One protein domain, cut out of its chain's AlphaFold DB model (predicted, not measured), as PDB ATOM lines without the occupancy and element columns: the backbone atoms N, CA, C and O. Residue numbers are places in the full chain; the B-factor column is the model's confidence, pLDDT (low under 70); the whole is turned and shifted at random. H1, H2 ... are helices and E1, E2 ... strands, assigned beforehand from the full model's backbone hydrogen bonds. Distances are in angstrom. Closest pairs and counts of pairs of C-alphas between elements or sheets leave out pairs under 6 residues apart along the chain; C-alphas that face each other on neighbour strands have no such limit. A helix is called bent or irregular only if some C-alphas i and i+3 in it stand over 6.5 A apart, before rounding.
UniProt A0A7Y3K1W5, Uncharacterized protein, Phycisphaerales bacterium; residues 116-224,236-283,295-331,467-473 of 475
ATOM      1  N   ILE A 116    -194.837  53.909  -4.343       89.62
ATOM      2  CA  ILE A 116    -194.558  52.758  -3.498       89.62
ATOM      3  C   ILE A 116    -195.763  51.828  -3.501       89.62
ATOM      4  O   ILE A 116    -196.909  52.265  -3.382       89.62
ATOM      5  N   THR A 117    -195.487  50.530  -3.611       92.12
ATOM      6  CA  THR A 117    -196.498  49.472  -3.514       92.12
ATOM      7  C   THR A 117    -196.063  48.479  -2.450       92.12
ATOM      8  O   THR A 117    -195.069  47.776  -2.623       92.12
ATOM      9  N   LEU A 118    -196.769  48.438  -1.323       94.44
ATOM     10  CA  LEU A 118    -196.449  47.574  -0.192       94.44
ATOM     11  C   LEU A 118    -197.707  46.860   0.287       94.44
ATOM     12  O   LEU A 118    -198.659  47.494   0.731       94.44
ATOM     13  N   HIS A 119    -197.643  45.532   0.255       96.19
ATOM     14  CA  HIS A 119    -198.642  44.639   0.824       96.19
ATOM     15  C   HIS A 119    -197.980  43.867   1.968       96.19
ATOM     16  O   HIS A 119    -197.181  42.950   1.756       96.19
ATOM     17  N   LEU A 120    -198.233  44.312   3.193       96.50
ATOM     18  CA  LEU A 120    -197.645  43.804   4.424       96.50
ATOM     19  C   LEU A 120    -198.764  43.278   5.317       96.50
ATOM     20  O   LEU A 120    -199.708  44.001   5.628       96.50
ATOM     21  N   ARG A 121    -198.633  42.029   5.764       97.50
ATOM     22  CA  ARG A 121    -199.533  41.412   6.738       97.50
ATOM     23  C   ARG A 121    -198.715  40.848   7.890       97.50
ATOM     24  O   ARG A 121    -197.858  39.999   7.668       97.50
ATOM     25  N   ASN A 122    -198.979  41.342   9.093       96.69
ATOM     26  CA  ASN A 122    -198.309  40.982  10.338       96.69
ATOM     27  C   ASN A 122    -196.770  41.065  10.262       96.69
ATOM     28  O   ASN A 122    -196.053  40.239  10.823       96.69
ATOM     29  N   VAL A 123    -196.246  42.055   9.537       97.25
ATOM     30  CA  VAL A 123    -194.801  42.219   9.316       97.25
ATOM     31  C   VAL A 123    -194.231  43.144  10.384       97.25
ATOM     32  O   VAL A 123    -194.851  44.154  10.705       97.25
ATOM     33  N   THR A 124    -193.048  42.834  10.916       94.19
ATOM     34  CA  THR A 124    -192.370  43.723  11.872       94.19
ATOM     35  C   THR A 124    -192.053  45.080  11.237       94.19
ATOM     36  O   THR A 124    -191.796  45.171  10.030       94.19
ATOM     37  N   LEU A 125    -192.034  46.145  12.039       91.75
ATOM     38  CA  LEU A 125    -191.704  47.491  11.570       91.75
ATOM     39  C   LEU A 125    -190.342  47.511  10.861       91.75
ATOM     40  O   LEU A 125    -190.235  48.073   9.771       91.75
ATOM     41  N   ALA A 126    -189.332  46.830  11.418       89.12
ATOM     42  CA  ALA A 126    -188.022  46.669  10.789       89.12
ATOM     43  C   ALA A 126    -188.132  46.087   9.371       89.12
ATOM     44  O   ALA A 126    -187.654  46.694   8.413       89.12
ATOM     45  N   ALA A 127    -188.802  44.941   9.217       91.38
ATOM     46  CA  ALA A 127    -188.902  44.259   7.930       91.38
ATOM     47  C   ALA A 127    -189.714  45.062   6.902       91.38
ATOM     48  O   ALA A 127    -189.364  45.092   5.719       91.38
ATOM     49  N   GLY A 128    -190.779  45.743   7.330       92.94
ATOM     50  CA  GLY A 128    -191.559  46.587   6.431       92.94
ATOM     51  C   GLY A 128    -190.822  47.860   6.009       92.94
ATOM     52  O   GLY A 128    -190.857  48.202   4.825       92.94
ATOM     53  N   LEU A 129    -190.071  48.498   6.916       90.00
ATOM     54  CA  LEU A 129    -189.176  49.604   6.564       90.00
ATOM     55  C   LEU A 129    -188.068  49.141   5.617       90.00
ATOM     56  O   LEU A 129    -187.828  49.812   4.622       90.00
ATOM     57  N   THR A 130    -187.462  47.967   5.825       87.81
ATOM     58  CA  THR A 130    -186.491  47.394   4.873       87.81
ATOM     59  C   THR A 130    -187.095  47.201   3.479       87.81
ATOM     60  O   THR A 130    -186.446  47.523   2.484       87.81
ATOM     61  N   ARG A 131    -188.339  46.708   3.372       91.94
ATOM     62  CA  ARG A 131    -189.028  46.548   2.076       91.94
ATOM     63  C   ARG A 131    -189.297  47.886   1.391       91.94
ATOM     64  O   ARG A 131    -189.033  48.003   0.197       91.94
ATOM     65  N   LEU A 132    -189.768  48.884   2.140       90.50
ATOM     66  CA  LEU A 132    -189.935  50.253   1.643       90.50
ATOM     67  C   LEU A 132    -188.611  50.798   1.092       90.50
ATOM     68  O   LEU A 132    -188.539  51.285  -0.033       90.50
ATOM     69  N   CYS A 133    -187.561  50.657   1.888       84.75
ATOM     70  CA  CYS A 133    -186.209  51.113   1.618       84.75
ATOM     71  C   CYS A 133    -185.596  50.499   0.357       84.75
ATOM     72  O   CYS A 133    -185.029  51.214  -0.470       84.75
ATOM     73  N   ARG A 134    -185.824  49.205   0.118       85.44
ATOM     74  CA  ARG A 134    -185.438  48.556  -1.143       85.44
ATOM     75  C   ARG A 134    -186.109  49.184  -2.368       85.44
ATOM     76  O   ARG A 134    -185.443  49.344  -3.381       85.44
ATOM     77  N   GLN A 135    -187.384  49.578  -2.291       86.56
ATOM     78  CA  GLN A 135    -188.080  50.206  -3.431       86.56
ATOM     79  C   GLN A 135    -187.575  51.619  -3.738       86.56
ATOM     80  O   GLN A 135    -187.573  52.045  -4.896       86.56
ATOM     81  N   VAL A 136    -187.140  52.352  -2.713       82.00
ATOM     82  CA  VAL A 136    -186.564  53.692  -2.893       82.00
ATOM     83  C   VAL A 136    -185.064  53.678  -3.179       82.00
ATOM     84  O   VAL A 136    -184.527  54.727  -3.514       82.00
ATOM     85  N   GLY A 137    -184.404  52.518  -3.088       75.19
ATOM     86  CA  GLY A 137    -182.959  52.387  -3.291       75.19
ATOM     87  C   GLY A 137    -182.123  52.936  -2.131       75.19
ATOM     88  O   GLY A 137    -180.990  53.346  -2.336       75.19
ATOM     89  N   PHE A 138    -182.668  52.976  -0.912       72.44
ATOM     90  CA  PHE A 138    -182.018  53.609   0.236       72.44
ATOM     91  C   PHE A 138    -182.221  52.804   1.523       72.44
ATOM     92  O   PHE A 138    -183.324  52.329   1.742       72.44
ATOM     93  N   TYR A 139    -181.221  52.706   2.408       67.69
ATOM     94  CA  TYR A 139    -181.314  51.985   3.691       67.69
ATOM     95  C   TYR A 139    -181.506  52.937   4.884       67.69
ATOM     96  O   TYR A 139    -180.663  53.803   5.096       67.69
ATOM     97  N   PRO A 140    -182.567  52.788   5.702       62.12
ATOM     98  CA  PRO A 140    -182.845  53.714   6.790       62.12
ATOM     99  C   PRO A 140    -181.818  53.540   7.911       62.12
ATOM    100  O   PRO A 140    -181.502  52.419   8.308       62.12
ATOM    101  N   ASN A 141    -181.331  54.657   8.452       62.91
ATOM    102  CA  ASN A 141    -180.568  54.641   9.696       62.91
ATOM    103  C   ASN A 141    -181.570  54.736  10.839       62.91
ATOM    104  O   ASN A 141    -182.099  55.809  11.102       62.91
ATOM    105  N   PHE A 142    -181.848  53.627  11.508       64.62
ATOM    106  CA  PHE A 142    -182.752  53.626  12.653       64.62
ATOM    107  C   PHE A 142    -182.156  54.437  13.817       64.62
ATOM    108  O   PHE A 142    -180.934  54.511  13.941       64.62
ATOM    109  N   PHE A 143    -183.008  55.074  14.630       56.97
ATOM    110  CA  PHE A 143    -182.580  55.873  15.783       56.97
ATOM    111  C   PHE A 143    -182.698  55.071  17.088       56.97
ATOM    112  O   PHE A 143    -183.695  54.362  17.256       56.97
ATOM    113  N   PRO A 144    -181.737  55.187  18.026       59.22
ATOM    114  CA  PRO A 144    -180.467  55.918  17.920       59.22
ATOM    115  C   PRO A 144    -179.586  55.364  16.789       59.22
ATOM    116  O   PRO A 144    -179.665  54.165  16.517       59.22
ATOM    117  N   PRO A 145    -178.791  56.220  16.105       55.81
ATOM    118  CA  PRO A 145    -177.945  55.780  15.005       55.81
ATOM    119  C   PRO A 145    -177.098  54.622  15.506       55.81
ATOM    120  O   PRO A 145    -176.400  54.764  16.510       55.81
ATOM    121  N   PHE A 146    -177.192  53.479  14.830       55.53
ATOM    122  CA  PHE A 146    -176.348  52.337  15.130       55.53
ATOM    123  C   PHE A 146    -174.890  52.773  15.038       55.53
ATOM    124  O   PHE A 146    -174.325  52.844  13.949       55.53
ATOM    125  N   GLN A 147    -174.261  53.053  16.179       53.41
ATOM    126  CA  GLN A 147    -172.832  52.821  16.283       53.41
ATOM    127  C   GLN A 147    -172.652  51.354  15.898       53.41
ATOM    128  O   GLN A 147    -173.388  50.497  16.395       53.41
ATOM    129  N   SER A 148    -171.793  51.086  14.918       48.28
ATOM    130  CA  SER A 148    -171.576  49.752  14.357       48.28
ATOM    131  C   SER A 148    -171.472  48.711  15.481       48.28
ATOM    132  O   SER A 148    -170.486  48.708  16.212       48.28
ATOM    133  N   GLY A 149    -172.504  47.875  15.647       55.84
ATOM    134  CA  GLY A 149    -172.573  46.843  16.691       55.84
ATOM    135  C   GLY A 149    -173.681  47.003  17.743       55.84
ATOM    136  O   GLY A 149    -173.980  46.032  18.432       55.84
ATOM    137  N   ALA A 150    -174.343  48.160  17.858       58.94
ATOM    138  CA  ALA A 150    -175.464  48.307  18.791       58.94
ATOM    139  C   ALA A 150    -176.709  47.522  18.311       58.94
ATOM    140  O   ALA A 150    -177.069  47.599  17.131       58.94
ATOM    141  N   PRO A 151    -177.396  46.766  19.190       66.44
ATOM    142  CA  PRO A 151    -178.591  46.025  18.812       66.44
ATOM    143  C   PRO A 151    -179.740  46.967  18.433       66.44
ATOM    144  O   PRO A 151    -179.974  47.995  19.066       66.44
ATOM    145  N   MET A 152    -180.489  46.584  17.394       71.56
ATOM    146  CA  MET A 152    -181.713  47.276  16.975       71.56
ATOM    147  C   MET A 152    -182.697  47.440  18.129       71.56
ATOM    148  O   MET A 152    -182.982  46.425  18.771       71.56
ATOM    149  N   PRO A 153    -183.239  48.659  18.372       74.12
ATOM    150  CA  PRO A 153    -184.187  48.864  19.454       74.12
ATOM    151  C   PRO A 153    -185.314  47.842  19.371       74.12
ATOM    152  O   PRO A 153    -185.881  47.610  18.298       74.12
ATOM    153  N   THR A 154    -185.626  47.223  20.507       80.75
ATOM    154  CA  THR A 154    -186.519  46.061  20.586       80.75
ATOM    155  C   THR A 154    -187.864  46.325  19.913       80.75
ATOM    156  O   THR A 154    -188.392  45.457  19.222       80.75
ATOM    157  N   TYR A 155    -188.371  47.558  20.011       80.38
ATOM    158  CA  TYR A 155    -189.650  47.955  19.429       80.38
ATOM    159  C   TYR A 155    -189.713  47.832  17.896       80.38
ATOM    160  O   TYR A 155    -190.772  47.521  17.360       80.38
ATOM    161  N   PHE A 156    -188.602  47.975  17.162       83.12
ATOM    162  CA  PHE A 156    -188.595  47.740  15.709       83.12
ATOM    163  C   PHE A 156    -188.836  46.273  15.343       83.12
ATOM    164  O   PHE A 156    -189.315  45.977  14.246       83.12
ATOM    165  N   ARG A 157    -188.484  45.355  16.251       86.50
ATOM    166  CA  ARG A 157    -188.652  43.910  16.077       86.50
ATOM    167  C   ARG A 157    -189.982  43.408  16.630       86.50
ATOM    168  O   ARG A 157    -190.471  42.406  16.127       86.50
ATOM    169  N   THR A 158    -190.550  44.082  17.630       89.81
ATOM    170  CA  THR A 158    -191.784  43.643  18.302       89.81
ATOM    171  C   THR A 158    -193.047  44.333  17.800       89.81
ATOM    172  O   THR A 158    -194.130  43.779  17.954       89.81
ATOM    173  N   ILE A 159    -192.955  45.520  17.191       91.81
ATOM    174  CA  ILE A 159    -194.124  46.177  16.597       91.81
ATOM    175  C   ILE A 159    -194.405  45.544  15.236       91.81
ATOM    176  O   ILE A 159    -193.579  45.622  14.326       91.81
ATOM    177  N   HIS A 160    -195.587  44.949  15.092       93.88
ATOM    178  CA  HIS A 160    -196.092  44.419  13.829       93.88
ATOM    179  C   HIS A 160    -197.062  45.403  13.179       93.88
ATOM    180  O   HIS A 160    -197.781  46.135  13.858       93.88
ATOM    181  N   MET A 161    -197.103  45.407  11.849       95.00
ATOM    182  CA  MET A 161    -198.015  46.235  11.074       95.00
ATOM    183  C   MET A 161    -198.676  45.465   9.937       95.00
ATOM    184  O   MET A 161    -198.101  44.545   9.343       95.00
ATOM    185  N   ASN A 162    -199.894  45.898   9.626       95.69
ATOM    186  CA  ASN A 162    -200.629  45.544   8.422       95.69
ATOM    187  C   ASN A 162    -200.730  46.804   7.564       95.69
ATOM    188  O   ASN A 162    -201.183  47.841   8.047       95.69
ATOM    189  N   LEU A 163    -200.288  46.728   6.315       95.88
ATOM    190  CA  LEU A 163    -200.315  47.851   5.391       95.88
ATOM    191  C   LEU A 163    -200.611  47.337   3.989       95.88
ATOM    192  O   LEU A 163    -199.884  46.489   3.485       95.88
ATOM    193  N   ASP A 164    -201.647  47.875   3.362       96.00
ATOM    194  CA  ASP A 164    -201.988  47.590   1.973       96.00
ATOM    195  C   ASP A 164    -202.053  48.914   1.210       96.00
ATOM    196  O   ASP A 164    -202.994  49.692   1.357       96.00
ATOM    197  N   VAL A 165    -200.989  49.222   0.470       93.19
ATOM    198  CA  VAL A 165    -200.868  50.450  -0.323       93.19
ATOM    199  C   VAL A 165    -200.368  50.110  -1.717       93.19
ATOM    200  O   VAL A 165    -199.390  49.385  -1.881       93.19
ATOM    201  N   SER A 166    -201.027  50.661  -2.735       90.94
ATOM    202  CA  SER A 166    -200.668  50.478  -4.143       90.94
ATOM    203  C   SER A 166    -200.406  51.824  -4.795       90.94
ATOM    204  O   SER A 166    -201.260  52.706  -4.741       90.94
ATOM    205  N   ASN A 167    -199.249  51.963  -5.445       85.62
ATOM    206  CA  ASN A 167    -198.879  53.149  -6.220       85.62
ATOM    207  C   ASN A 167    -199.009  54.482  -5.447       85.62
ATOM    208  O   ASN A 167    -199.410  55.504  -6.006       85.62
ATOM    209  N   ALA A 168    -198.694  54.471  -4.150       88.06
ATOM    210  CA  ALA A 168    -198.839  55.629  -3.275       88.06
ATOM    211  C   ALA A 168    -197.520  56.421  -3.171       88.06
ATOM    212  O   ALA A 168    -196.450  55.813  -3.121       88.06
ATOM    213  N   PRO A 169    -197.546  57.766  -3.091       86.38
ATOM    214  CA  PRO A 169    -196.347  58.564  -2.842       86.38
ATOM    215  C   PRO A 169    -195.618  58.135  -1.566       86.38
ATOM    216  O   PRO A 169    -196.254  57.897  -0.536       86.38
ATOM    217  N   PHE A 170    -194.284  58.123  -1.605       88.75
ATOM    218  CA  PHE A 170    -193.424  57.745  -0.475       88.75
ATOM    219  C   PHE A 170    -193.868  58.331   0.874       88.75
ATOM    220  O   PHE A 170    -194.012  57.605   1.856       88.75
ATOM    221  N   TRP A 171    -194.149  59.634   0.919       88.88
ATOM    222  CA  TRP A 171    -194.552  60.315   2.149       88.88
ATOM    223  C   TRP A 171    -195.913  59.885   2.687       88.88
ATOM    224  O   TRP A 171    -196.117  59.862   3.899       88.88
ATOM    225  N   GLN A 172    -196.837  59.513   1.800       89.06
ATOM    226  CA  GLN A 172    -198.126  58.967   2.211       89.06
ATOM    227  C   GLN A 172    -197.958  57.566   2.796       89.06
ATOM    228  O   GLN A 172    -198.565  57.259   3.820       89.06
ATOM    229  N   VAL A 173    -197.086  56.748   2.200       91.94
ATOM    230  CA  VAL A 173    -196.757  55.423   2.733       91.94
ATOM    231  C   VAL A 173    -196.075  55.526   4.092       91.94
ATOM    232  O   VAL A 173    -196.477  54.830   5.020       91.94
ATOM    233  N   LEU A 174    -195.111  56.437   4.255       91.06
ATOM    234  CA  LEU A 174    -194.488  56.677   5.555       91.06
ATOM    235  C   LEU A 174    -195.493  57.110   6.616       91.06
ATOM    236  O   LEU A 174    -195.460  56.588   7.725       91.06
ATOM    237  N   ARG A 175    -196.424  58.001   6.274       88.94
ATOM    238  CA  ARG A 175    -197.498  58.388   7.189       88.94
ATOM    239  C   ARG A 175    -198.379  57.198   7.569       88.94
ATOM    240  O   ARG A 175    -198.757  57.077   8.731       88.94
ATOM    241  N   ALA A 176    -198.716  56.331   6.617       91.75
ATOM    242  CA  ALA A 176    -199.516  55.142   6.887       91.75
ATOM    243  C   ALA A 176    -198.779  54.170   7.825       91.75
ATOM    244  O   ALA A 176    -199.376  53.683   8.782       91.75
ATOM    245  N   ILE A 177    -197.470  53.982   7.622       91.94
ATOM    246  CA  ILE A 177    -196.602  53.235   8.545       91.94
ATOM    247  C   ILE A 177    -196.618  53.883   9.932       91.94
ATOM    248  O   ILE A 177    -196.810  53.189  10.931       91.94
ATOM    249  N   SER A 178    -196.479  55.207  10.013       90.44
ATOM    250  CA  SER A 178    -196.484  55.916  11.293       90.44
ATOM    251  C   SER A 178    -197.807  55.847  12.027       90.44
ATOM    252  O   SER A 178    -197.808  55.641  13.236       90.44
ATOM    253  N   LYS A 179    -198.932  55.914  11.314       89.44
ATOM    254  CA  LYS A 179    -200.256  55.695  11.903       89.44
ATOM    255  C   LYS A 179    -200.411  54.259  12.414       89.44
ATOM    256  O   LYS A 179    -200.968  54.061  13.485       89.44
ATOM    257  N   ALA A 180    -199.913  53.271  11.668       90.81
ATOM    258  CA  ALA A 180    -200.033  51.860  12.032       90.81
ATOM    259  C   ALA A 180    -199.136  51.452  13.212       90.81
ATOM    260  O   ALA A 180    -199.470  50.518  13.934       90.81
ATOM    261  N   THR A 181    -197.999  52.124  13.401       90.31
ATOM    262  CA  THR A 181    -196.966  51.704  14.370       90.31
ATOM    263  C   THR A 181    -196.744  52.674  15.522       90.31
ATOM    264  O   THR A 181    -196.129  52.308  16.520       90.31
ATOM    265  N   GLY A 182    -197.209  53.919  15.398       87.88
ATOM    266  CA  GLY A 182    -196.849  55.013  16.298       87.88
ATOM    267  C   GLY A 182    -195.402  55.496  16.136       87.88
ATOM    268  O   GLY A 182    -194.985  56.385  16.868       87.88
ATOM    269  N   CYS A 183    -194.628  54.934  15.200       86.88
ATOM    270  CA  CYS A 183    -193.245  55.323  14.924       86.88
ATOM    271  C   CYS A 183    -193.166  56.114  13.623       86.88
ATOM    272  O   CYS A 183    -193.698  55.692  12.599       86.88
ATOM    273  N   GLY A 184    -192.432  57.218  13.590       85.56
ATOM    274  CA  GLY A 184    -192.283  57.961  12.344       85.56
ATOM    275  C   GLY A 184    -190.952  58.667  12.186       85.56
ATOM    276  O   GLY A 184    -190.104  58.589  13.073       85.56
ATOM    277  N   PRO A 185    -190.754  59.327  11.034       81.06
ATOM    278  CA  PRO A 185    -189.494  59.947  10.695       81.06
ATOM    279  C   PRO A 185    -189.193  61.063  11.691       81.06
ATOM    280  O   PRO A 185    -190.050  61.909  11.948       81.06
ATOM    281  N   VAL A 186    -187.982  61.060  12.230       76.88
ATOM    282  CA  VAL A 186    -187.417  62.147  13.022       76.88
ATOM    283  C   VAL A 186    -186.640  63.048  12.077       76.88
ATOM    284  O   VAL A 186    -185.792  62.550  11.326       76.88
ATOM    285  N   PRO A 187    -186.886  64.363  12.095       65.88
ATOM    286  CA  PRO A 187    -186.042  65.296  11.373       65.88
ATOM    287  C   PRO A 187    -184.608  65.257  11.916       65.88
ATOM    288  O   PRO A 187    -184.380  65.436  13.108       65.88
ATOM    289  N   GLY A 188    -183.621  65.036  11.050       64.50
ATOM    290  CA  GLY A 188    -182.220  64.931  11.461       64.50
ATOM    291  C   GLY A 188    -181.283  64.835  10.268       64.50
ATOM    292  O   GLY A 188    -181.679  65.143   9.154       64.50
ATOM    293  N   ALA A 189    -180.038  64.396  10.466       52.50
ATOM    294  CA  ALA A 189    -179.183  64.081   9.324       52.50
ATOM    295  C   ALA A 189    -179.783  62.895   8.550       52.50
ATOM    296  O   ALA A 189    -180.125  63.049   7.391       52.50
ATOM    297  N   SER A 190    -180.068  61.766   9.198       64.12
ATOM    298  CA  SER A 190    -180.539  60.537   8.543       64.12
ATOM    299  C   SER A 190    -182.037  60.244   8.740       64.12
ATOM    300  O   SER A 190    -182.667  60.840   9.611       64.12
ATOM    301  N   LEU A 191    -182.648  59.348   7.932       64.12
ATOM    302  CA  LEU A 191    -184.029  58.850   8.149       64.12
ATOM    303  C   LEU A 191    -184.064  57.988   9.404       64.12
ATOM    304  O   LEU A 191    -184.011  56.765   9.336       64.12
ATOM    305  N   SER A 192    -184.132  58.677  10.527       73.12
ATOM    306  CA  SER A 192    -184.336  58.136  11.852       73.12
ATOM    307  C   SER A 192    -185.820  57.892  12.064       73.12
ATOM    308  O   SER A 192    -186.631  58.718  11.662       73.12
ATOM    309  N   PHE A 193    -186.181  56.768  12.674       75.50
ATOM    310  CA  PHE A 193    -187.546  56.519  13.128       75.50
ATOM    311  C   PHE A 193    -187.566  56.518  14.642       75.50
ATOM    312  O   PHE A 193    -186.740  55.854  15.259       75.50
ATOM    313  N   ASP A 194    -188.521  57.237  15.212       77.25
ATOM    314  CA  ASP A 194    -188.722  57.304  16.651       77.25
ATOM    315  C   ASP A 194    -190.221  57.382  16.954       77.25
ATOM    316  O   ASP A 194    -191.029  57.797  16.115       77.25
ATOM    317  N   ARG A 195    -190.603  56.921  18.143       75.19
ATOM    318  CA  ARG A 195    -191.997  56.899  18.600       75.19
ATOM    319  C   ARG A 195    -192.441  58.236  19.204       75.19
ATOM    320  O   ARG A 195    -193.617  58.569  19.145       75.19
ATOM    321  N   GLN A 196    -191.519  58.983  19.801       69.50
ATOM    322  CA  GLN A 196    -191.773  60.234  20.515       69.50
ATOM    323  C   GLN A 196    -191.440  61.462  19.659       69.50
ATOM    324  O   GLN A 196    -192.170  62.449  19.694       69.50
ATOM    325  N   LEU A 197    -190.366  61.396  18.868       63.59
ATOM    326  CA  LEU A 197    -189.802  62.544  18.141       63.59
ATOM    327  C   LEU A 197    -190.206  62.618  16.662       63.59
ATOM    328  O   LEU A 197    -189.540  63.277  15.860       63.59
ATOM    329  N   SER A 198    -191.262  61.917  16.259       66.12
ATOM    330  CA  SER A 198    -191.645  61.898  14.855       66.12
ATOM    331  C   SER A 198    -192.239  63.235  14.393       66.12
ATOM    332  O   SER A 198    -193.113  63.817  15.029       66.12
ATOM    333  N   ALA A 199    -191.875  63.656  13.180       62.47
ATOM    334  CA  ALA A 199    -192.552  64.732  12.457       62.47
ATOM    335  C   ALA A 199    -194.060  64.468  12.248       62.47
ATOM    336  O   ALA A 199    -194.825  65.402  12.024       62.47
ATOM    337  N   PHE A 200    -194.493  63.205  12.326       73.62
ATOM    338  CA  PHE A 200    -195.900  62.811  12.280       73.62
ATOM    339  C   PHE A 200    -196.529  62.608  13.667       73.62
ATOM    340  O   PHE A 200    -197.745  62.450  13.731       73.62
ATOM    341  N   SER A 201    -195.749  62.590  14.759       62.62
ATOM    342  CA  SER A 201    -196.267  62.349  16.120       62.62
ATOM    343  C   SER A 201    -196.750  63.613  16.838       62.62
ATOM    344  O   SER A 201    -197.200  63.529  17.976       62.62
ATOM    345  N   GLY A 202    -196.735  64.773  16.181       64.38
ATOM    346  CA  GLY A 202    -197.447  65.970  16.627       64.38
ATOM    347  C   GLY A 202    -198.579  66.314  15.664       64.38
ATOM    348  O   GLY A 202    -198.485  66.026  14.472       64.38
ATOM    349  N   ASN A 203    -199.624  66.998  16.141       69.25
ATOM    350  CA  ASN A 203    -200.686  67.593  15.308       69.25
ATOM    351  C   ASN A 203    -200.164  68.747  14.415       69.25
ATOM    352  O   ASN A 203    -200.862  69.731  14.171       69.25
ATOM    353  N   HIS A 204    -198.914  68.664  13.955       78.75
ATOM    354  CA  HIS A 204    -198.289  69.626  13.072       78.75
ATOM    355  C   HIS A 204    -198.972  69.570  11.705       78.75
ATOM    356  O   HIS A 204    -199.025  68.504  11.084       78.75
ATOM    357  N   PRO A 205    -199.474  70.704  11.197       84.69
ATOM    358  CA  PRO A 205    -199.955  70.779   9.832       84.69
ATOM    359  C   PRO A 205    -198.819  70.424   8.877       84.69
ATOM    360  O   PRO A 205    -197.720  70.973   8.971       84.69
ATOM    361  N   PHE A 206    -199.083  69.524   7.941       86.88
ATOM    362  CA  PHE A 206    -198.137  69.162   6.895       86.88
ATOM    363  C   PHE A 206    -198.840  69.141   5.537       86.88
ATOM    364  O   PHE A 206    -200.055  68.966   5.451       86.88
ATOM    365  N   CYS A 207    -198.074  69.286   4.463       87.69
ATOM    366  CA  CYS A 207    -198.548  68.992   3.117       87.69
ATOM    367  C   CYS A 207    -197.482  68.229   2.328       87.69
ATOM    368  O   CYS A 207    -196.281  68.387   2.543       87.69
ATOM    369  N   ILE A 208    -197.939  67.356   1.433       86.94
ATOM    370  CA  ILE A 208    -197.076  66.546   0.574       86.94
ATOM    371  C   ILE A 208    -197.181  67.113  -0.836       86.94
ATOM    372  O   ILE A 208    -198.273  67.172  -1.400       86.94
ATOM    373  N   SER A 209    -196.046  67.507  -1.404       83.69
ATOM    374  CA  SER A 209    -195.939  67.939  -2.794       83.69
ATOM    375  C   SER A 209    -194.910  67.065  -3.481       83.69
ATOM    376  O   SER A 209    -193.703  67.293  -3.391       83.69
ATOM    377  N   GLY A 210    -195.401  65.991  -4.094       79.81
ATOM    378  CA  GLY A 210    -194.551  64.968  -4.680       79.81
ATOM    379  C   GLY A 210    -193.603  64.326  -3.661       79.81
ATOM    380  O   GLY A 210    -194.032  63.818  -2.626       79.81
ATOM    381  N   GLY A 211    -192.305  64.370  -3.948       81.88
ATOM    382  CA  GLY A 211    -191.219  63.853  -3.131       81.88
ATOM    383  C   GLY A 211    -190.872  64.749  -1.947       81.88
ATOM    384  O   GLY A 211    -189.925  64.439  -1.232       81.88
ATOM    385  N   TYR A 212    -191.618  65.827  -1.706       85.50
ATOM    386  CA  TYR A 212    -191.380  66.763  -0.613       85.50
ATOM    387  C   TYR A 212    -192.519  66.715   0.402       85.50
ATOM    388  O   TYR A 212    -193.696  66.742   0.039       85.50
ATOM    389  N   LEU A 213    -192.157  66.684   1.678       86.38
ATOM    390  CA  LEU A 213    -193.052  66.873   2.806       86.38
ATOM    391  C   LEU A 213    -192.729  68.221   3.439       86.38
ATOM    392  O   LEU A 213    -191.631  68.437   3.940       86.38
ATOM    393  N   PHE A 214    -193.698  69.120   3.438       86.56
ATOM    394  CA  PHE A 214    -193.617  70.395   4.128       86.56
ATOM    395  C   PHE A 214    -194.311  70.238   5.474       86.56
ATOM    396  O   PHE A 214    -195.496  69.924   5.507       86.56
ATOM    397  N   VAL A 215    -193.594  70.458   6.568       86.00
ATOM    398  CA  VAL A 215    -194.107  70.366   7.937       86.00
ATOM    399  C   VAL A 215    -194.054  71.749   8.559       86.00
ATOM    400  O   VAL A 215    -193.012  72.399   8.565       86.00
ATOM    401  N   LEU A 216    -195.182  72.224   9.074       83.12
ATOM    402  CA  LEU A 216    -195.234  73.473   9.810       83.12
ATOM    403  C   LEU A 216    -194.901  73.197  11.280       83.12
ATOM    404  O   LEU A 216    -195.752  72.785  12.072       83.12
ATOM    405  N   GLU A 217    -193.640  73.412  11.639       77.56
ATOM    406  CA  GLU A 217    -193.175  73.350  13.018       77.56
ATOM    407  C   GLU A 217    -193.651  74.597  13.777       77.56
ATOM    408  O   GLU A 217    -193.798  75.682  13.203       77.56
ATOM    409  N   GLY A 218    -193.941  74.406  15.069       66.25
ATOM    410  CA  GLY A 218    -194.722  75.313  15.912       66.25
ATOM    411  C   GLY A 218    -194.428  76.811  15.759       66.25
ATOM    412  O   GLY A 218    -193.323  77.246  15.431       66.25
ATOM    413  N   SER A 219    -195.441  77.636  16.036       59.31
ATOM    414  CA  SER A 219    -195.254  79.083  16.049       59.31
ATOM    415  C   SER A 219    -194.574  79.512  17.347       59.31
ATOM    416  O   SER A 219    -195.206  79.504  18.404       59.31
ATOM    417  N   ASN A 220    -193.322  79.961  17.283       59.34
ATOM    418  CA  ASN A 220    -192.759  80.697  18.412       59.34
ATOM    419  C   ASN A 220    -193.442  82.069  18.487       59.34
ATOM    420  O   ASN A 220    -193.366  82.881  17.557       59.34
ATOM    421  N   LYS A 221    -194.128  82.339  19.602       54.84
ATOM    422  CA  LYS A 221    -194.685  83.662  19.904       54.84
ATOM    423  C   LYS A 221    -193.575  84.577  20.393       54.84
ATOM    424  O   LYS A 221    -193.447  84.850  21.580       54.84
ATOM    425  N   ASN A 222    -192.797  85.116  19.462       55.22
ATOM    426  CA  ASN A 222    -191.875  86.199  19.778       55.22
ATOM    427  C   ASN A 222    -192.666  87.501  19.990       55.22
ATOM    428  O   ASN A 222    -192.855  88.304  19.073       55.22
ATOM    429  N   ARG A 223    -193.149  87.724  21.220       52.44
ATOM    430  CA  ARG A 223    -193.687  89.021  21.649       52.44
ATOM    431  C   ARG A 223    -192.522  89.987  21.863       52.44
ATOM    432  O   ARG A 223    -191.929  90.026  22.932       52.44
ATOM    433  N   ARG A 224    -192.186  90.783  20.846       51.28
ATOM    434  CA  ARG A 224    -191.290  91.933  21.034       51.28
ATOM    435  C   ARG A 224    -192.115  93.152  21.436       51.28
ATOM    436  O   ARG A 224    -192.788  93.746  20.596       51.28
ATOM    437  N   VAL A 236    -197.187  94.930  18.510       59.91
ATOM    438  CA  VAL A 236    -197.212  94.168  17.257       59.91
ATOM    439  C   VAL A 236    -196.785  92.737  17.559       59.91
ATOM    440  O   VAL A 236    -195.595  92.440  17.660       59.91
ATOM    441  N   ILE A 237    -197.759  91.839  17.695       57.56
ATOM    442  CA  ILE A 237    -197.494  90.401  17.770       57.56
ATOM    443  C   ILE A 237    -197.103  89.927  16.367       57.56
ATOM    444  O   ILE A 237    -197.883  90.050  15.422       57.56
ATOM    445  N   ARG A 238    -195.883  89.403  16.230       65.50
ATOM    446  CA  ARG A 238    -195.391  88.784  14.994       65.50
ATOM    447  C   ARG A 238    -195.200  87.295  15.251       65.50
ATOM    448  O   ARG A 238    -194.146  86.925  15.771       65.50
ATOM    449  N   PRO A 239    -196.192  86.437  14.959       63.94
ATOM    450  CA  PRO A 239    -195.936  85.008  14.982       63.94
ATOM    451  C   PRO A 239    -194.844  84.693  13.955       63.94
ATOM    452  O   PRO A 239    -194.907  85.139  12.804       63.94
ATOM    453  N   SER A 240    -193.830  83.950  14.391       69.00
ATOM    454  CA  SER A 240    -192.875  83.327  13.483       69.00
ATOM    455  C   SER A 240    -193.290  81.878  13.273       69.00
ATOM    456  O   SER A 240    -193.322  81.121  14.242       69.00
ATOM    457  N   LEU A 241    -193.607  81.505  12.037       72.31
ATOM    458  CA  LEU A 241    -193.802  80.110  11.649       72.31
ATOM    459  C   LEU A 241    -192.477  79.514  11.189       72.31
ATOM    460  O   LEU A 241    -191.717  80.172  10.480       72.31
ATOM    461  N   ARG A 242    -192.204  78.272  11.580       78.75
ATOM    462  CA  ARG A 242    -191.029  77.527  11.138       78.75
ATOM    463  C   ARG A 242    -191.514  76.471  10.157       78.75
ATOM    464  O   ARG A 242    -192.186  75.524  10.532       78.75
ATOM    465  N   LEU A 243    -191.240  76.678   8.877       81.00
ATOM    466  CA  LEU A 243    -191.538  75.675   7.865       81.00
ATOM    467  C   LEU A 243    -190.324  74.762   7.747       81.00
ATOM    468  O   LEU A 243    -189.224  75.251   7.524       81.00
ATOM    469  N   GLN A 244    -190.526  73.464   7.919       82.19
ATOM    470  CA  GLN A 244    -189.542  72.426   7.667       82.19
ATOM    471  C   GLN A 244    -189.893  71.729   6.357       82.19
ATOM    472  O   GLN A 244    -191.065  71.512   6.051       82.19
ATOM    473  N   VAL A 245    -188.876  71.373   5.577       80.56
ATOM    474  CA  VAL A 245    -189.055  70.604   4.346       80.56
ATOM    475  C   VAL A 245    -188.232  69.340   4.455       80.56
ATOM    476  O   VAL A 245    -187.030  69.397   4.679       80.56
ATOM    477  N   LEU A 246    -188.885  68.199   4.305       81.00
ATOM    478  CA  LEU A 246    -188.249  66.903   4.178       81.00
ATOM    479  C   LEU A 246    -188.388  66.446   2.729       81.00
ATOM    480  O   LEU A 246    -189.393  66.712   2.072       81.00
ATOM    481  N   TRP A 247    -187.386  65.746   2.217       78.81
ATOM    482  CA  TRP A 247    -187.353  65.324   0.825       78.81
ATOM    483  C   TRP A 247    -186.987  63.845   0.682       78.81
ATOM    484  O   TRP A 247    -186.146  63.329   1.411       78.81
ATOM    485  N   CYS A 248    -187.658  63.153  -0.236       76.75
ATOM    486  CA  CYS A 248    -187.495  61.723  -0.444       76.75
ATOM    487  C   CYS A 248    -186.105  61.393  -1.034       76.75
ATOM    488  O   CYS A 248    -185.729  61.981  -2.048       76.75
ATOM    489  N   PRO A 249    -185.381  60.403  -0.474       61.03
ATOM    490  CA  PRO A 249    -183.980  60.105  -0.801       61.03
ATOM    491  C   PRO A 249    -183.658  59.776  -2.263       61.03
ATOM    492  O   PRO A 249    -182.499  59.872  -2.644       61.03
ATOM    493  N   ARG A 250    -184.629  59.373  -3.091       65.38
ATOM    494  CA  ARG A 250    -184.339  58.892  -4.454       65.38
ATOM    495  C   ARG A 250    -184.006  60.005  -5.453       65.38
ATOM    496  O   ARG A 250    -183.622  59.717  -6.580       65.38
ATOM    497  N   GLY A 251    -184.160  61.278  -5.102       54.16
ATOM    498  CA  GLY A 251    -183.871  62.345  -6.058       54.16
ATOM    499  C   GLY A 251    -182.394  62.752  -6.074       54.16
ATOM    500  O   GLY A 251    -182.090  63.932  -5.974       54.16
ATOM    501  N   GLU A 252    -181.468  61.810  -6.257       54.78
ATOM    502  CA  GLU A 252    -180.005  62.040  -6.337       54.78
ATOM    503  C   GLU A 252    -179.589  63.231  -7.232       54.78
ATOM    504  O   GLU A 252    -178.504  63.786  -7.114       54.78
ATOM    505  N   HIS A 253    -180.508  63.691  -8.068       60.16
ATOM    506  CA  HIS A 253    -180.465  64.881  -8.892       60.16
ATOM    507  C   HIS A 253    -180.691  66.232  -8.189       60.16
ATOM    508  O   HIS A 253    -180.666  67.245  -8.877       60.16
ATOM    509  N   LEU A 254    -180.956  66.344  -6.882       64.75
ATOM    510  CA  LEU A 254    -181.077  67.668  -6.251       64.75
ATOM    511  C   LEU A 254    -179.706  68.284  -5.966       64.75
ATOM    512  O   LEU A 254    -178.970  67.828  -5.099       64.75
ATOM    513  N   VAL A 255    -179.398  69.379  -6.662       63.59
ATOM    514  CA  VAL A 255    -178.137  70.128  -6.522       63.59
ATOM    515  C   VAL A 255    -178.291  71.300  -5.557       63.59
ATOM    516  O   VAL A 255    -177.366  71.645  -4.821       63.59
ATOM    517  N   GLN A 256    -179.454  71.955  -5.567       71.44
ATOM    518  CA  GLN A 256    -179.666  73.160  -4.776       71.44
ATOM    519  C   GLN A 256    -181.117  73.294  -4.336       71.44
ATOM    520  O   GLN A 256    -182.040  73.073  -5.119       71.44
ATOM    521  N   ILE A 257    -181.311  73.737  -3.099       72.06
ATOM    522  CA  ILE A 257    -182.614  74.131  -2.571       72.06
ATOM    523  C   ILE A 257    -182.516  75.613  -2.224       72.06
ATOM    524  O   ILE A 257    -181.644  76.042  -1.467       72.06
ATOM    525  N   GLY A 258    -183.370  76.423  -2.836       75.75
ATOM    526  CA  GLY A 258    -183.462  77.840  -2.521       75.75
ATOM    527  C   GLY A 258    -184.466  78.127  -1.400       75.75
ATOM    528  O   GLY A 258    -185.125  77.220  -0.888       75.75
ATOM    529  N   PRO A 259    -184.569  79.398  -0.985       77.69
ATOM    530  CA  PRO A 259    -185.436  79.795   0.115       77.69
ATOM    531  C   PRO A 259    -186.910  79.563  -0.219       77.69
ATOM    532  O   PRO A 259    -187.344  79.729  -1.358       77.69
ATOM    533  N   ILE A 260    -187.701  79.223   0.794       80.81
ATOM    534  CA  ILE A 260    -189.147  79.073   0.646       80.81
ATOM    535  C   ILE A 260    -189.765  80.453   0.392       80.81
ATOM    536  O   ILE A 260    -189.597  81.380   1.186       80.81
ATOM    537  N   HIS A 261    -190.504  80.577  -0.708       82.50
ATOM    538  CA  HIS A 261    -191.260  81.772  -1.057       82.50
ATOM    539  C   HIS A 261    -192.730  81.568  -0.733       82.50
ATOM    540  O   HIS A 261    -193.336  80.601  -1.185       82.50
ATOM    541  N   ILE A 262    -193.317  82.500   0.009       83.25
ATOM    542  CA  ILE A 262    -194.748  82.477   0.313       83.25
ATOM    543  C   ILE A 262    -195.454  83.442  -0.618       83.25
ATOM    544  O   ILE A 262    -195.092  84.613  -0.701       83.25
ATOM    545  N   THR A 263    -196.441  82.921  -1.334       86.31
ATOM    546  CA  THR A 263    -197.217  83.658  -2.331       86.31
ATOM    547  C   THR A 263    -198.530  84.164  -1.759       86.31
ATOM    548  O   THR A 263    -198.976  85.239  -2.143       86.31
ATOM    549  N   ALA A 264    -199.131  83.428  -0.822       87.44
ATOM    550  CA  ALA A 264    -200.324  83.872  -0.114       87.44
ATOM    551  C   ALA A 264    -200.367  83.311   1.310       87.44
ATOM    552  O   ALA A 264    -199.985  82.170   1.562       87.44
ATOM    553  N   ALA A 265    -200.873  84.118   2.234       87.44
ATOM    554  CA  ALA A 265    -201.288  83.684   3.559       87.44
ATOM    555  C   ALA A 265    -202.557  84.463   3.902       87.44
ATOM    556  O   ALA A 265    -202.487  85.688   3.988       87.44
ATOM    557  N   THR A 266    -203.696  83.796   4.048       89.44
ATOM    558  CA  THR A 266    -204.985  84.448   4.325       89.44
ATOM    559  C   THR A 266    -205.580  83.967   5.637       89.44
ATOM    560  O   THR A 266    -205.401  82.813   6.024       89.44
ATOM    561  N   ASP A 267    -206.296  84.846   6.333       87.94
ATOM    562  CA  ASP A 267    -207.113  84.461   7.483       87.94
ATOM    563  C   ASP A 267    -208.496  83.933   7.064       87.94
ATOM    564  O   ASP A 267    -208.817  83.825   5.876       87.94
ATOM    565  N   SER A 268    -209.330  83.571   8.040       85.38
ATOM    566  CA  SER A 268    -210.706  83.112   7.803       85.38
ATOM    567  C   SER A 268    -211.622  84.168   7.170       85.38
ATOM    568  O   SER A 268    -212.678  83.813   6.662       85.38
ATOM    569  N   GLN A 269    -211.229  85.445   7.171       85.94
ATOM    570  CA  GLN A 269    -211.951  86.542   6.520       85.94
ATOM    571  C   GLN A 269    -211.396  86.860   5.121       85.94
ATOM    572  O   GLN A 269    -211.810  87.841   4.509       85.94
ATOM    573  N   GLY A 270    -210.428  86.081   4.625       85.69
ATOM    574  CA  GLY A 270    -209.763  86.326   3.345       85.69
ATOM    575  C   GLY A 270    -208.750  87.477   3.370       85.69
ATOM    576  O   GLY A 270    -208.238  87.859   2.317       85.69
ATOM    577  N   LYS A 271    -208.418  88.040   4.539       85.88
ATOM    578  CA  LYS A 271    -207.433  89.125   4.646       85.88
ATOM    579  C   LYS A 271    -206.021  88.564   4.578       85.88
ATOM    580  O   LYS A 271    -205.704  87.557   5.210       85.88
ATOM    581  N   SER A 272    -205.156  89.253   3.836       84.25
ATOM    582  CA  SER A 272    -203.745  88.885   3.727       84.25
ATOM    583  C   SER A 272    -203.022  89.061   5.065       84.25
ATOM    584  O   SER A 272    -203.090  90.114   5.700       84.25
ATOM    585  N   LEU A 273    -202.294  88.023   5.462       83.88
ATOM    586  CA  LEU A 273    -201.388  87.986   6.608       83.88
ATOM    587  C   LEU A 273    -199.939  88.299   6.208       83.88
ATOM    588  O   LEU A 273    -199.050  88.365   7.065       83.88
ATOM    589  N   LEU A 274    -199.680  88.464   4.910       82.44
ATOM    590  CA  LEU A 274    -198.369  88.839   4.406       82.44
ATOM    591  C   LEU A 274    -198.119  90.324   4.661       82.44
ATOM    592  O   LEU A 274    -198.999  91.172   4.510       82.44
ATOM    593  N   LEU A 275    -196.887  90.647   5.047       72.31
ATOM    594  CA  LEU A 275    -196.445  92.036   5.060       72.31
ATOM    595  C   LEU A 275    -196.428  92.558   3.614       72.31
ATOM    596  O   LEU A 275    -196.021  91.803   2.725       72.31
ATOM    597  N   PRO A 276    -196.836  93.818   3.366       70.19
ATOM    598  CA  PRO A 276    -196.647  94.439   2.060       70.19
ATOM    599  C   PRO A 276    -195.180  94.272   1.666       70.19
ATOM    600  O   PRO A 276    -194.286  94.509   2.483       70.19
ATOM    601  N   VAL A 277    -194.968  93.738   0.462       61.25
ATOM    602  CA  VAL A 277    -193.681  93.225  -0.007       61.25
ATOM    603  C   VAL A 277    -192.649  94.346   0.055       61.25
ATOM    604  O   VAL A 277    -192.592  95.200  -0.821       61.25
ATOM    605  N   VAL A 278    -191.807  94.335   1.086       55.22
ATOM    606  CA  VAL A 278    -190.493  94.963   0.979       55.22
ATOM    607  C   VAL A 278    -189.706  94.037   0.052       55.22
ATOM    608  O   VAL A 278    -189.672  92.836   0.349       55.22
ATOM    609  N   PRO A 279    -189.132  94.526  -1.063       53.00
ATOM    610  CA  PRO A 279    -188.319  93.710  -1.953       53.00
ATOM    611  C   PRO A 279    -187.288  92.953  -1.119       53.00
ATOM    612  O   PRO A 279    -186.382  93.541  -0.530       53.00
ATOM    613  N   GLN A 280    -187.476  91.642  -0.975       51.19
ATOM    614  CA  GLN A 280    -186.518  90.823  -0.257       51.19
ATOM    615  C   GLN A 280    -185.294  90.742  -1.160       51.19
ATOM    616  O   GLN A 280    -185.320  90.026  -2.160       51.19
ATOM    617  N   HIS A 281    -184.248  91.508  -0.836       47.03
ATOM    618  CA  HIS A 281    -182.945  91.361  -1.474       47.03
ATOM    619  C   HIS A 281    -182.595  89.872  -1.540       47.03
ATOM    620  O   HIS A 281    -182.790  89.147  -0.557       47.03
ATOM    621  N   HIS A 282    -182.166  89.425  -2.724       47.66
ATOM    622  CA  HIS A 282    -181.908  88.031  -3.068       47.66
ATOM    623  C   HIS A 282    -181.168  87.311  -1.937       47.66
ATOM    624  O   HIS A 282    -179.965  87.481  -1.758       47.66
ATOM    625  N   ARG A 283    -181.888  86.502  -1.152       53.16
ATOM    626  CA  ARG A 283    -181.232  85.626  -0.183       53.16
ATOM    627  C   ARG A 283    -180.445  84.582  -0.975       53.16
ATOM    628  O   ARG A 283    -181.006  84.028  -1.926       53.16
ATOM    629  N   SER A 295    -174.585  58.816   3.833       35.53
ATOM    630  CA  SER A 295    -175.568  59.311   4.802       35.53
ATOM    631  C   SER A 295    -176.692  60.050   4.082       35.53
ATOM    632  O   SER A 295    -176.452  61.025   3.373       35.53
ATOM    633  N   LEU A 296    -177.938  59.603   4.287       40.56
ATOM    634  CA  LEU A 296    -179.090  60.481   4.090       40.56
ATOM    635  C   LEU A 296    -178.782  61.785   4.827       40.56
ATOM    636  O   LEU A 296    -178.360  61.728   5.983       40.56
ATOM    637  N   ARG A 297    -178.965  62.919   4.154       46.72
ATOM    638  CA  ARG A 297    -179.017  64.239   4.777       46.72
ATOM    639  C   ARG A 297    -180.375  64.836   4.466       46.72
ATOM    640  O   ARG A 297    -180.629  65.231   3.331       46.72
ATOM    641  N   TRP A 298    -181.252  64.905   5.462       47.78
ATOM    642  CA  TRP A 298    -182.422  65.765   5.357       47.78
ATOM    643  C   TRP A 298    -181.949  67.200   5.383       47.78
ATOM    644  O   TRP A 298    -181.170  67.605   6.250       47.78
ATOM    645  N   TRP A 299    -182.420  67.982   4.423       48.31
ATOM    646  CA  TRP A 299    -182.120  69.394   4.431       48.31
ATOM    647  C   TRP A 299    -183.171  70.134   5.240       48.31
ATOM    648  O   TRP A 299    -184.305  70.324   4.813       48.31
ATOM    649  N   TYR A 300    -182.775  70.561   6.430       52.38
ATOM    650  CA  TYR A 300    -183.589  71.413   7.270       52.38
ATOM    651  C   TYR A 300    -183.520  72.859   6.747       52.38
ATOM    652  O   TYR A 300    -182.603  73.609   7.080       52.38
ATOM    653  N   SER A 301    -184.489  73.280   5.926       52.66
ATOM    654  CA  SER A 301    -184.676  74.707   5.619       52.66
ATOM    655  C   SER A 301    -185.685  75.324   6.572       52.66
ATOM    656  O   SER A 301    -186.842  75.528   6.225       52.66
ATOM    657  N   GLY A 302    -185.238  75.649   7.778       55.34
ATOM    658  CA  GLY A 302    -186.011  76.461   8.704       55.34
ATOM    659  C   GLY A 302    -186.075  77.911   8.287       55.34
ATOM    660  O   GLY A 302    -185.313  78.710   8.825       55.34
ATOM    661  N   THR A 303    -186.947  78.282   7.355       58.84
ATOM    662  CA  THR A 303    -187.142  79.707   7.066       58.84
ATOM    663  C   THR A 303    -188.166  80.262   8.060       58.84
ATOM    664  O   THR A 303    -189.343  79.913   7.945       58.84
ATOM    665  N   PRO A 304    -187.773  81.103   9.043       63.66
ATOM    666  CA  PRO A 304    -188.744  81.738   9.919       63.66
ATOM    667  C   PRO A 304    -189.598  82.687   9.082       63.66
ATOM    668  O   PRO A 304    -189.120  83.690   8.547       63.66
ATOM    669  N   LEU A 305    -190.878  82.369   8.967       66.88
ATOM    670  CA  LEU A 305    -191.857  83.197   8.299       66.88
ATOM    671  C   LEU A 305    -192.458  84.165   9.311       66.88
ATOM    672  O   LEU A 305    -193.144  83.754  10.241       66.88
ATOM    673  N   SER A 306    -192.227  85.460   9.111       66.94
ATOM    674  CA  SER A 306    -192.905  86.500   9.883       66.94
ATOM    675  C   SER A 306    -194.243  86.836   9.232       66.94
ATOM    676  O   SER A 306    -194.264  87.452   8.168       66.94
ATOM    677  N   LEU A 307    -195.347  86.459   9.875       71.75
ATOM    678  CA  LEU A 307    -196.688  86.883   9.466       71.75
ATOM    679  C   LEU A 307    -197.119  88.117  10.261       71.75
ATOM    680  O   LEU A 307    -196.741  88.296  11.423       71.75
ATOM    681  N   ARG A 308    -197.935  88.975   9.644       68.06
ATOM    682  CA  ARG A 308    -198.627  90.058  10.340       68.06
ATOM    683  C   ARG A 308    -200.056  89.619  10.591       68.06
ATOM    684  O   ARG A 308    -200.863  89.572   9.673       68.06
ATOM    685  N   LEU A 309    -200.376  89.339  11.847       64.38
ATOM    686  CA  LEU A 309    -201.771  89.171  12.230       64.38
ATOM    687  C   LEU A 309    -202.437  90.548  12.250       64.38
ATOM    688  O   LEU A 309    -201.903  91.495  12.835       64.38
ATOM    689  N   ALA A 310    -203.593  90.664  11.597       58.84
ATOM    690  CA  ALA A 310    -204.401  91.879  11.641       58.84
ATOM    691  C   ALA A 310    -204.932  92.150  13.063       58.84
ATOM    692  O   ALA A 310    -205.119  93.304  13.444       58.84
ATOM    693  N   SER A 311    -205.124  91.092  13.857       62.44
ATOM    694  CA  SER A 311    -205.605  91.144  15.235       62.44
ATOM    695  C   SER A 311    -204.984  90.027  16.080       62.44
ATOM    696  O   SER A 311    -204.662  88.957  15.570       62.44
ATOM    697  N   SER A 312    -204.880  90.235  17.396       61.62
ATOM    698  CA  SER A 312    -204.562  89.169  18.362       61.62
ATOM    699  C   SER A 312    -205.609  88.044  18.378       61.62
ATOM    700  O   SER A 312    -205.324  86.950  18.864       61.62
ATOM    701  N   LYS A 313    -206.808  88.302  17.834       62.75
ATOM    702  CA  LYS A 313    -207.886  87.319  17.662       62.75
ATOM    703  C   LYS A 313    -207.745  86.478  16.387       62.75
ATOM    704  O   LYS A 313    -208.402  85.448  16.277       62.75
ATOM    705  N   THR A 314    -206.900  86.872  15.429       62.03
ATOM    706  CA  THR A 314    -206.698  86.116  14.185       62.03
ATOM    707  C   THR A 314    -205.798  84.908  14.469       62.03
ATOM    708  O   THR A 314    -204.576  85.026  14.480       62.03
ATOM    709  N   ARG A 315    -206.401  83.750  14.768       70.12
ATOM    710  CA  ARG A 315    -205.685  82.516  15.168       70.12
ATOM    711  C   ARG A 315    -205.643  81.431  14.090       70.12
ATOM    712  O   ARG A 315    -204.901  80.460  14.227       70.12
ATOM    713  N   HIS A 316    -206.413  81.613  13.022       81.88
ATOM    714  CA  HIS A 316    -206.561  80.636  11.954       81.88
ATOM    715  C   HIS A 316    -206.059  81.215  10.640       81.88
ATOM    716  O   HIS A 316    -206.513  82.274  10.197       81.88
ATOM    717  N   ILE A 317    -205.124  80.503  10.022       84.31
ATOM    718  CA  ILE A 317    -204.693  80.746   8.652       84.31
ATOM    719  C   ILE A 317    -205.527  79.804   7.784       84.31
ATOM    720  O   ILE A 317    -205.375  78.583   7.858       84.31
ATOM    721  N   SER A 318    -206.442  80.363   6.996       86.69
ATOM    722  CA  SER A 318    -207.326  79.584   6.124       86.69
ATOM    723  C   SER A 318    -206.534  78.913   5.009       86.69
ATOM    724  O   SER A 318    -206.718  77.727   4.737       86.69
ATOM    725  N   VAL A 319    -205.610  79.663   4.406       89.25
ATOM    726  CA  VAL A 319    -204.772  79.209   3.300       89.25
ATOM    727  C   VAL A 319    -203.360  79.764   3.463       89.25
ATOM    728  O   VAL A 319    -203.173  80.966   3.650       89.25
ATOM    729  N   LEU A 320    -202.361  78.889   3.352       87.50
ATOM    730  CA  LEU A 320    -200.945  79.245   3.253       87.50
ATOM    731  C   LEU A 320    -200.366  78.583   2.002       87.50
ATOM    732  O   LEU A 320    -200.239  77.360   1.961       87.50
ATOM    733  N   THR A 321    -200.018  79.379   0.991       89.69
ATOM    734  CA  THR A 321    -199.433  78.887  -0.263       89.69
ATOM    735  C   THR A 321    -198.064  79.474  -0.523       89.69
ATOM    736  O   THR A 321    -197.766  80.627  -0.200       89.69
ATOM    737  N   GLY A 322    -197.226  78.679  -1.169       88.31
ATOM    738  CA  GLY A 322    -195.919  79.122  -1.597       88.31
ATOM    739  C   GLY A 322    -195.258  78.138  -2.535       88.31
ATOM    740  O   GLY A 322    -195.870  77.185  -3.019       88.31
ATOM    741  N   PHE A 323    -193.981  78.383  -2.796       88.25
ATOM    742  CA  PHE A 323    -193.136  77.459  -3.521       88.25
ATOM    743  C   PHE A 323    -191.715  77.446  -2.968       88.25
ATOM    744  O   PHE A 323    -191.206  78.448  -2.469       88.25
ATOM    745  N   MET A 324    -191.055  76.306  -3.113       86.31
ATOM    746  CA  MET A 324    -189.626  76.159  -2.872       86.31
ATOM    747  C   MET A 324    -188.912  76.027  -4.222       86.31
ATOM    748  O   MET A 324    -189.239  75.117  -4.990       86.31
ATOM    749  N   PRO A 325    -187.979  76.927  -4.568       83.38
ATOM    750  CA  PRO A 325    -187.199  76.792  -5.778       83.38
ATOM    751  C   PRO A 325    -186.164  75.691  -5.563       83.38
ATOM    752  O   PRO A 325    -185.413  75.698  -4.591       83.38
ATOM    753  N   VAL A 326    -186.131  74.740  -6.481       79.56
ATOM    754  CA  VAL A 326    -185.215  73.609  -6.475       79.56
ATOM    755  C   VAL A 326    -184.420  73.640  -7.762       79.56
ATOM    756  O   VAL A 326    -184.955  73.937  -8.830       79.56
ATOM    757  N   VAL A 327    -183.138  73.331  -7.667       74.06
ATOM    758  CA  VAL A 327    -182.271  73.144  -8.818       74.06
ATOM    759  C   VAL A 327    -181.899  71.676  -8.886       74.06
ATOM    760  O   VAL A 327    -181.205  71.168  -8.006       74.06
ATOM    761  N   GLY A 328    -182.389  71.014  -9.930       68.00
ATOM    762  CA  GLY A 328    -181.996  69.653 -10.258       68.00
ATOM    763  C   GLY A 328    -180.824  69.624 -11.246       68.00
ATOM    764  O   GLY A 328    -180.748  70.479 -12.135       68.00
ATOM    765  N   SER A 329    -179.933  68.647 -11.128       61.84
ATOM    766  CA  SER A 329    -179.034  68.210 -12.196       61.84
ATOM    767  C   SER A 329    -179.791  67.241 -13.097       61.84
ATOM    768  O   SER A 329    -180.257  66.190 -12.675       61.84
ATOM    769  N   ALA A 330    -179.895  67.573 -14.377       51.91
ATOM    770  CA  ALA A 330    -180.368  66.627 -15.383       51.91
ATOM    771  C   ALA A 330    -179.224  65.744 -15.930       51.91
ATOM    772  O   ALA A 330    -179.362  65.165 -17.002       51.91
ATOM    773  N   GLY A 331    -178.067  65.701 -15.259       51.16
ATOM    774  CA  GLY A 331    -176.832  65.167 -15.827       51.16
ATOM    775  C   GLY A 331    -175.915  64.508 -14.801       51.16
ATOM    776  O   GLY A 331    -176.179  64.587 -13.599       51.16
ATOM    777  N   VAL A 467    -199.309  73.928  -0.344       89.44
ATOM    778  CA  VAL A 467    -200.575  74.513   0.097       89.44
ATOM    779  C   VAL A 467    -200.967  73.869   1.419       89.44
ATOM    780  O   VAL A 467    -201.108  72.650   1.500       89.44
ATOM    781  N   PHE A 468    -201.163  74.692   2.441       87.50
ATOM    782  CA  PHE A 468    -201.791  74.284   3.688       87.50
ATOM    783  C   PHE A 468    -203.182  74.898   3.780       87.50
ATOM    784  O   PHE A 468    -203.373  76.069   3.442       87.50
ATOM    785  N   HIS A 469    -204.124  74.112   4.291       88.00
ATOM    786  CA  HIS A 469    -205.484  74.540   4.579       88.00
ATOM    787  C   HIS A 469    -205.736  74.475   6.082       88.00
ATOM    788  O   HIS A 469    -205.280  73.539   6.737       88.00
ATOM    789  N   ASN A 470    -206.493  75.442   6.602       85.81
ATOM    790  CA  ASN A 470    -207.004  75.446   7.977       85.81
ATOM    791  C   ASN A 470    -205.912  75.230   9.038       85.81
ATOM    792  O   ASN A 470    -206.025  74.385   9.924       85.81
ATOM    793  N   VAL A 471    -204.833  76.004   8.944       83.88
ATOM    794  CA  VAL A 471    -203.731  75.962   9.905       83.88
ATOM    795  C   VAL A 471    -204.140  76.732  11.159       83.88
ATOM    796  O   VAL A 471    -204.293  77.956  11.137       83.88
ATOM    797  N   SER A 472    -204.282  76.012  12.268       81.62
ATOM    798  CA  SER A 472    -204.475  76.597  13.596       81.62
ATOM    799  C   SER A 472    -203.124  76.898  14.238       81.62
ATOM    800  O   SER A 472    -202.261  76.024  14.327       81.62
ATOM    801  N   LEU A 473    -202.928  78.141  14.678       72.81
ATOM    802  CA  LEU A 473    -201.738  78.524  15.437       72.81
ATOM    803  C   LEU A 473    -201.911  78.112  16.911       72.81
ATOM    804  O   LEU A 473    -203.006  78.294  17.445       72.81
TER     805      LEU A 473
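AT A GLANCE: This is residues 116 to 224, 236 to 283, 295 to 331 and 467 to 473 of the 475 residues of an uncharacterized protein of Phycisphaerales bacterium (UniProt A0A7Y3K1W5). The domain has two lobes: in one, two twisted sheets stand partly face to face, coming closest at their edges E5 and E12; in the other, helices H1 and H3 lie side by side on a bent ribbon of two strands, E1 and E2. The small hairpin E3 and E4 lies on the strand-lobe side of the helix lobe, and residues 146 to 151 stick out. The 201 printed residues hold three named helices and twelve named strands in the order E1 H1 H2 E2 H3 E3 E4 E5 E6 E7 E8 E9 E10 E11 E12, of mixed class. One four-stranded sheet runs E5 - E6 - E7 - E10, all antiparallel; the other is branched, with E8, E9 and E12 each antiparallel to E11. The whole is compact, with a radius of gyration of the C-alphas of 18.9 A and spans of 52 by 42 by 34 A.

HOW THE PARTS SIT: In the strongly twisted first sheet, E5, residues 206 to 209, and E6, residues 212 to 222, form a hairpin, with N 207 and O 214 within hydrogen-bond range at 2.9 A. E7, residues 238 to 247, pairs with E6 through N 213 and O 246, 2.8 A, and with E10, residues 303 to 306, through N 305 and O 241, 2.8 A. E11, residues 316 to 329, bends by 52 degrees at residue 319 and has staggered pairing: N 470 and O 318, 3.0 A, with E12, residues 467 to 472; N 321 and O 264, 2.8 A, with E9, residues 261 to 267; N 327 and O 256, 2.8 A, with E8, residues 254 to 257. The closest C-alphas of E5 and E12, Cys 207 and Phe 468, are 6.2 A apart. H3, residues 170 to 181, only grazes the first sheet, with residues 170 to 172. Its closest C-alpha pair with E2, residues 160 to 169, is Ala 180 and Met 161, 6.1 A. E1, residues 116 to 124, pairs antiparallel with E2 through N 120 and O 163, 2.7 A. H1, residues 125 to 136, is close to H3 but not clearly touching, at a shallow tilt of 5 degrees, opposite ways; the closest C-alphas, Leu 125 and Thr 181, are 7.3 A apart. H2, residues 154 to 158, touches H1 at residues 125 to 126 alone, with C-alphas 156 and 126 closest at 5.1 A. E3, residues 184 to 186, and E4, residues 192 to 194, form a hairpin, with N 186 and O 192 at 2.8 A. In H1, H2 and H3 every O i to N i+4 pair is within hydrogen-bond range.

IN THESE COORDINATES: E1 begins at C-alpha 116, (-194.558, 52.758, -3.498), and E12 ends at C-alpha 472, (-204.475, 76.597, 13.596). From first to last C-alpha, E11 measures 38.7 A, E7 28.6 A, E6 28.2 A, E2 21.9 A and H1 16.6 A.

THE WHOLE: The C-alphas of Gly 149 and Gln 269, the two farthest apart, are 56.8 A apart. Three cuts leave C-alpha gaps of 7.4 A from 224 to 236, 27.4 A from 283 to 295 and 30.1 A from 331 to 467. The links H1 to H2 and E4 to E5 are long. Mean pLDDT of the printed part is 75.4; 74 residues are under 70, among them residues 139 to 151 and 295 to 306.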